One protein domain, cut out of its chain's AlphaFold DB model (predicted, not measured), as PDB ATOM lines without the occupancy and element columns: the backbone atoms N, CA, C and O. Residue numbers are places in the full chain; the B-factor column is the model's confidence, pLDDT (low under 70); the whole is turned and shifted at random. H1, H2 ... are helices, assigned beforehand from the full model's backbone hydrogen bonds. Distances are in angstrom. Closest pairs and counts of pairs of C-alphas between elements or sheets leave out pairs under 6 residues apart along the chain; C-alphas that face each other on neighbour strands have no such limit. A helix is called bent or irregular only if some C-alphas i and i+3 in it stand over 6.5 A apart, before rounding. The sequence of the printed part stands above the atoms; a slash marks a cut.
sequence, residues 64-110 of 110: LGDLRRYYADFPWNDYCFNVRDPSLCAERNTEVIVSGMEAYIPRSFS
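This is residues 64 to 110 of the 110 residues of an uncharacterized protein of Portunus trituberculatus (UniProt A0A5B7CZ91). A flat, loose U of helices: the short helices H1 and H2 follow one another along one side, and the chain then turns and folds back as the long helix H3. H2 packs on residues 88 to 93 of H3 and H1 on residues 100 to 104, while residues 105 to 110 lead away from H3 as a tail with no named element. The printed part has 47 residues, with three named helices in the order H1, H2, H3 and no named strand; the class is all helix. The whole is loose, with a radius of gyration of the C-alphas of 12.3 A, and the C-alphas span 41 by 21 by 9 A along their three main axes.

H1 takes residues 64 to 73 and measures 14.1 A from its first to its last C-alpha; it begins at C-alpha 64, (10.824, -24.168, 17.259). H2 takes residues 76 to 81, a short helix of 6.4 A from first to last C-alpha. It is neither bent nor irregular, but only just: C-alphas 78 and 81 are 6.3 A apart. H3, the longest helix with 19 residues, takes residues 86 to 104 and measures 27.2 A, from C-alpha 86 at (-7.177, -42.324, 5.138) to C-alpha 104 at (4.464, -21.892, 18.777).

H1 touches H3, which meets it with residues 100 to 104 alone; their closest C-alphas are those of Leu 67 and Tyr 104, 5.6 A apart. H1 and H3 run opposite ways at a steep tilt of 39 degrees. H1 and H2 follow each other in the chain across a tight link of 2 residues, yet they are apart. H2 touches H3, which meets it with residues 88 to 93 alone; their closest C-alphas are those of Cys 80 and Cys 89, 4.8 A apart. H2 and H3 run opposite ways at a steep tilt of 55 degrees. In H1, H2 and H3 every pair of backbone O i and N i+4 is within hydrogen-bond range.

The two C-alphas farthest apart in the domain are those of Arg 84 and Ser 110, at 42.1 A; Arg 84 lies in the tight link of 4 residues between H2 and H3, and Ser 110 is the chain's last residue. The C-alphas of Leu 64 and Ser 110, the first and last printed, are 20.4 A apart. The printed part has no cut, and neither of the two links between helices is long. The mean pLDDT of the printed part is 76.4, and the model's confidence is low, under 70, at residue 64 and at residues 106 to 110.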
ATOM      1  N   LEU A  64      10.696 -22.969  18.091       69.75
ATOM      2  CA  LEU A  64      10.824 -24.168  17.259       69.75
ATOM      3  C   LEU A  64      11.191 -25.417  18.073       69.75
ATOM      4  O   LEU A  64      10.742 -26.516  17.754       69.75
ATOM      5  N   GLY A  65      11.996 -25.254  19.127       79.81
ATOM      6  CA  GLY A  65      12.314 -26.343  20.050       79.81
ATOM      7  C   GLY A  65      11.073 -26.867  20.775       79.81
ATOM      8  O   GLY A  65      10.910 -28.078  20.900       79.81
ATOM      9  N   ASP A  66      10.179 -25.965  21.178       81.00
ATOM     10  CA  ASP A  66       8.943 -26.307  21.883       81.00
ATOM     11  C   ASP A  66       7.884 -26.858  20.925       81.00
ATOM     12  O   ASP A  66       7.233 -27.842  21.254       81.00
ATOM     13  N   LEU A  67       7.805 -26.346  19.693       78.75
ATOM     14  CA  LEU A  67       6.988 -26.932  18.629       78.75
ATOM     15  C   LEU A  67       7.414 -28.370  18.302       78.75
ATOM     16  O   LEU A  67       6.581 -29.257  18.126       78.75
ATOM     17  N   ARG A  68       8.727 -28.619  18.226       78.88
ATOM     18  CA  ARG A  68       9.256 -29.960  17.956       78.88
ATOM     19  C   ARG A  68       8.985 -30.916  19.118       78.88
ATOM     20  O   ARG A  68       8.666 -32.071  18.864       78.88
ATOM     21  N   ARG A  69       9.067 -30.441  20.367       83.44
ATOM     22  CA  ARG A  69       8.652 -31.206  21.557       83.44
ATOM     23  C   ARG A  69       7.155 -31.496  21.542       83.44
ATOM     24  O   ARG A  69       6.778 -32.648  21.678       83.44
ATOM     25  N   TYR A  70       6.329 -30.494  21.249       84.69
ATOM     26  CA  TYR A  70       4.882 -30.646  21.106       84.69
ATOM     27  C   TYR A  70       4.518 -31.755  20.112       84.69
ATOM     28  O   TYR A  70       3.718 -32.626  20.437       84.69
ATOM     29  N   TYR A  71       5.140 -31.779  18.930       81.00
ATOM     30  CA  TYR A  71       4.902 -32.855  17.969       81.00
ATOM     31  C   TYR A  71       5.493 -34.198  18.398       81.00
ATOM     32  O   TYR A  71       4.903 -35.225  18.087       81.00
ATOM     33  N   ALA A  72       6.635 -34.228  19.084       81.19
ATOM     34  CA  ALA A  72       7.225 -35.479  19.561       81.19
ATOM     35  C   ALA A  72       6.377 -36.142  20.661       81.19
ATOM     36  O   ALA A  72       6.247 -37.364  20.671       81.19
ATOM     37  N   ASP A  73       5.781 -35.338  21.540       86.31
ATOM     38  CA  ASP A  73       4.966 -35.800  22.668       86.31
ATOM     39  C   ASP A  73       3.508 -36.096  22.264       86.31
ATOM     40  O   ASP A  73       2.749 -36.692  23.032       86.31
ATOM     41  N   PHE A  74       3.091 -35.692  21.059       83.38
ATOM     42  CA  PHE A  74       1.726 -35.888  20.579       83.38
ATOM     43  C   PHE A  74       1.437 -37.374  20.266       83.38
ATOM     44  O   PHE A  74       2.214 -38.015  19.550       83.38
ATOM     45  N   PRO A  75       0.301 -37.944  20.721       85.69
ATOM     46  CA  PRO A  75      -0.038 -39.351  20.505       85.69
ATOM     47  C   PRO A  75      -0.566 -39.605  19.079       85.69
ATOM     48  O   PRO A  75      -1.740 -39.905  18.858       85.69
ATOM     49  N   TRP A  76       0.318 -39.499  18.080       81.25
ATOM     50  CA  TRP A  76      -0.018 -39.640  16.656       81.25
ATOM     51  C   TRP A  76      -0.694 -40.964  16.309       81.25
ATOM     52  O   TRP A  76      -1.622 -40.985  15.501       81.25
ATOM     53  N   ASN A  77      -0.234 -42.061  16.914       81.38
ATOM     54  CA  ASN A  77      -0.811 -43.380  16.674       81.38
ATOM     55  C   ASN A  77      -2.272 -43.428  17.115       81.38
ATOM     56  O   ASN A  77      -3.127 -43.839  16.336       81.38
ATOM     57  N   ASP A  78      -2.575 -42.910  18.303       83.25
ATOM     58  CA  ASP A  78      -3.924 -42.969  18.856       83.25
ATOM     59  C   ASP A  78      -4.897 -42.003  18.186       83.25
ATOM     60  O   ASP A  78      -6.070 -42.332  18.004       83.25
ATOM     61  N   TYR A  79      -4.410 -40.832  17.777       79.56
ATOM     62  CA  TYR A  79      -5.258 -39.794  17.208       79.56
ATOM     63  C   TYR A  79      -5.357 -39.847  15.676       79.56
ATOM     64  O   TYR A  79      -6.465 -39.787  15.138       79.56
ATOM     65  N   CYS A  80      -4.235 -39.977  14.963       74.38
ATOM     66  CA  CYS A  80      -4.193 -39.903  13.499       74.38
ATOM     67  C   CYS A  80      -4.221 -41.288  12.840       74.38
ATOM     68  O   CYS A  80      -4.984 -41.486  11.899       74.38
ATOM     69  N   PHE A  81      -3.425 -42.250  13.326       74.56
ATOM     70  CA  PHE A  81      -3.193 -43.515  12.606       74.56
ATOM     71  C   PHE A  81      -4.124 -44.671  13.001       74.56
ATOM     72  O   PHE A  81      -4.303 -45.596  12.212       74.56
ATOM     73  N   ASN A  82      -4.782 -44.610  14.162       78.12
ATOM     74  CA  ASN A  82      -5.784 -45.601  14.581       78.12
ATOM     75  C   ASN A  82      -7.130 -45.466  13.837       78.12
ATOM     76  O   ASN A  82      -8.065 -46.231  14.088       78.12
ATOM     77  N   VAL A  83      -7.255 -44.512  12.909       72.06
ATOM     78  CA  VAL A  83      -8.445 -44.328  12.071       72.06
ATOM     79  C   VAL A  83      -8.303 -45.154  10.791       72.06
ATOM     80  O   VAL A  83      -7.340 -45.005  10.050       72.06
ATOM     81  N   ARG A  84      -9.289 -46.016  10.498       76.38
ATOM     82  CA  ARG A  84      -9.313 -46.834   9.263       76.38
ATOM     83  C   ARG A  84      -9.477 -46.018   7.979       76.38
ATOM     84  O   ARG A  84      -9.209 -46.548   6.906       76.38
ATOM     85  N   ASP A  85      -9.969 -44.789   8.091       80.56
ATOM     86  CA  ASP A  85     -10.203 -43.898   6.963       80.56
ATOM     87  C   ASP A  85      -8.978 -43.001   6.682       80.56
ATOM     88  O   ASP A  85      -8.608 -42.184   7.534       80.56
ATOM     89  N   PRO A  86      -8.354 -43.114   5.494       76.31
ATOM     90  CA  PRO A  86      -7.177 -42.324   5.138       76.31
ATOM     91  C   PRO A  86      -7.436 -40.815   5.046       76.31
ATOM     92  O   PRO A  86      -6.542 -40.031   5.364       76.31
ATOM     93  N   SER A  87      -8.636 -40.390   4.628       78.38
ATOM     94  CA  SER A  87      -8.993 -38.965   4.558       78.38
ATOM     95  C   SER A  87      -9.047 -38.327   5.942       78.38
ATOM     96  O   SER A  87      -8.436 -37.282   6.150       78.38
ATOM     97  N   LEU A  88      -9.687 -38.990   6.908       75.56
ATOM     98  CA  LEU A  88      -9.730 -38.535   8.296       75.56
ATOM     99  C   LEU A  88      -8.341 -38.522   8.947       75.56
ATOM    100  O   LEU A  88      -8.046 -37.628   9.736       75.56
ATOM    101  N   CYS A  89      -7.461 -39.470   8.609       77.00
ATOM    102  CA  CYS A  89      -6.066 -39.435   9.057       77.00
ATOM    103  C   CYS A  89      -5.333 -38.182   8.541       77.00
ATOM    104  O   CYS A  89      -4.567 -37.566   9.284       77.00
ATOM    105  N   ALA A  90      -5.554 -37.796   7.279       72.88
ATOM    106  CA  ALA A  90      -4.934 -36.611   6.687       72.88
ATOM    107  C   ALA A  90      -5.477 -35.305   7.290       72.88
ATOM    108  O   ALA A  90      -4.704 -34.384   7.570       72.88
ATOM    109  N   GLU A  91      -6.786 -35.239   7.533       78.50
ATOM    110  CA  GLU A  91      -7.442 -34.099   8.178       78.50
ATOM    111  C   GLU A  91      -6.899 -33.888   9.595       78.50
ATOM    112  O   GLU A  91      -6.338 -32.832   9.885       78.50
ATOM    113  N   ARG A  92      -6.907 -34.938  10.425       79.69
ATOM    114  CA  ARG A  92      -6.369 -34.902  11.796       79.69
ATOM    115  C   ARG A  92      -4.890 -34.548  11.848       79.69
ATOM    116  O   ARG A  92      -4.455 -33.806  12.723       79.69
ATOM    117  N   ASN A  93      -4.097 -35.056  10.904       78.44
ATOM    118  CA  ASN A  93      -2.684 -34.701  10.822       78.44
ATOM    119  C   ASN A  93      -2.503 -33.197  10.560       78.44
ATOM    120  O   ASN A  93      -1.716 -32.537  11.237       78.44
ATOM    121  N   THR A  94      -3.287 -32.650   9.630       78.88
ATOM    122  CA  THR A  94      -3.254 -31.226   9.286       78.88
ATOM    123  C   THR A  94      -3.726 -30.358  10.450       78.88
ATOM    124  O   THR A  94      -3.091 -29.349  10.739       78.88
ATOM    125  N   GLU A  95      -4.782 -30.757  11.159       84.44
ATOM    126  CA  GLU A  95      -5.285 -30.050  12.344       84.44
ATOM    127  C   GLU A  95      -4.213 -29.911  13.428       84.44
ATOM    128  O   GLU A  95      -3.970 -28.811  13.928       84.44
ATOM    129  N   VAL A  96      -3.522 -31.006  13.750       83.94
ATOM    130  CA  VAL A  96      -2.459 -31.024  14.767       83.94
ATOM    131  C   VAL A  96      -1.293 -30.131  14.354       83.94
ATOM    132  O   VAL A  96      -0.770 -29.382  15.184       83.94
ATOM    133  N   ILE A  97      -0.917 -30.164  13.072       83.00
ATOM    134  CA  ILE A  97       0.142 -29.314  12.513       83.00
ATOM    135  C   ILE A  97      -0.260 -27.837  12.566       83.00
ATOM    136  O   ILE A  97       0.509 -27.003  13.036       83.00
ATOM    137  N   VAL A  98      -1.467 -27.488  12.121       79.69
ATOM    138  CA  VAL A  98      -1.944 -26.100  12.151       79.69
ATOM    139  C   VAL A  98      -2.005 -25.596  13.592       79.69
ATOM    140  O   VAL A  98      -1.503 -24.514  13.873       79.69
ATOM    141  N   SER A  99      -2.530 -26.396  14.520       84.62
ATOM    142  CA  SER A  99      -2.633 -26.019  15.932       84.62
ATOM    143  C   SER A  99      -1.260 -25.790  16.580       84.62
ATOM    144  O   SER A  99      -1.055 -24.788  17.264       84.62
ATOM    145  N   GLY A 100      -0.278 -26.655  16.296       83.75
ATOM    146  CA  GLY A 100       1.098 -26.463  16.758       83.75
ATOM    147  C   GLY A 100       1.746 -25.217  16.149       83.75
ATOM    148  O   GLY A 100       2.356 -24.410  16.850       83.75
ATOM    149  N   MET A 101       1.586 -25.004  14.844       78.75
ATOM    150  CA  MET A 101       2.120 -23.810  14.190       78.75
ATOM    151  C   MET A 101       1.522 -22.526  14.774       78.75
ATOM    152  O   MET A 101       2.266 -21.593  15.051       78.75
ATOM    153  N   GLU A 102       0.216 -22.492  15.020       77.75
ATOM    154  CA  GLU A 102      -0.473 -21.348  15.626       77.75
ATOM    155  C   GLU A 102      -0.016 -21.049  17.057       77.75
ATOM    156  O   GLU A 102       0.119 -19.886  17.436       77.75
ATOM    157  N   ALA A 103       0.247 -22.086  17.852       82.69
ATOM    158  CA  ALA A 103       0.643 -21.928  19.247       82.69
ATOM    159  C   ALA A 103       2.114 -21.506  19.418       82.69
ATOM    160  O   ALA A 103       2.433 -20.747  20.332       82.69
ATOM    161  N   TYR A 104       3.013 -21.993  18.556       76.94
ATOM    162  CA  TYR A 104       4.464 -21.892  18.777       76.94
ATOM    163  C   TYR A 104       5.213 -21.058  17.725       76.94
ATOM    164  O   TYR A 104       6.372 -20.687  17.934       76.94
ATOM    165  N   ILE A 105       4.575 -20.726  16.601       75.12
ATOM    166  CA  ILE A 105       5.105 -19.780  15.615       75.12
ATOM    167  C   ILE A 105       4.286 -18.497  15.755       75.12
ATOM    168  O   ILE A 105       3.149 -18.455  15.290       75.12
ATOM    169  N   PRO A 106       4.834 -17.428  16.365       61.44
ATOM    170  CA  PRO A 106       4.133 -16.160  16.431       61.44
ATOM    171  C   PRO A 106       3.758 -15.735  15.017       61.44
ATOM    172  O   PRO A 106       4.627 -15.591  14.149       61.44
ATOM    173  N   ARG A 107       2.461 -15.545  14.770       56.62
ATOM    174  CA  ARG A 107       1.998 -14.905  13.544       56.62
ATOM    175  C   ARG A 107       2.616 -13.511  13.498       56.62
ATOM    176  O   ARG A 107       2.171 -12.604  14.196       56.62
ATOM    177  N   SER A 108       3.628 -13.328  12.661       47.03
ATOM    178  CA  SER A 108       4.086 -12.006  12.245       47.03
ATOM    179  C   SER A 108       3.001 -11.367  11.368       47.03
ATOM    180  O   SER A 108       3.153 -11.306  10.153       47.03
ATOM    181  N   PHE A 109       1.880 -10.950  11.956       46.28
ATOM    182  CA  PHE A 109       1.007  -9.952  11.348       46.28
ATOM    183  C   PHE A 109       1.375  -8.604  11.967       46.28
ATOM    184  O   PHE A 109       0.823  -8.195  12.985       46.28
ATOM    185  N   SER A 110       2.370  -7.965  11.355       37.47
ATOM    186  CA  SER A 110       2.531  -6.512  11.332       37.47
ATOM    187  C   SER A 110       2.427  -6.057   9.888       37.47
ATOM    188  O   SER A 110       2.821  -6.845   8.998       37.47
TER     189      SER A 110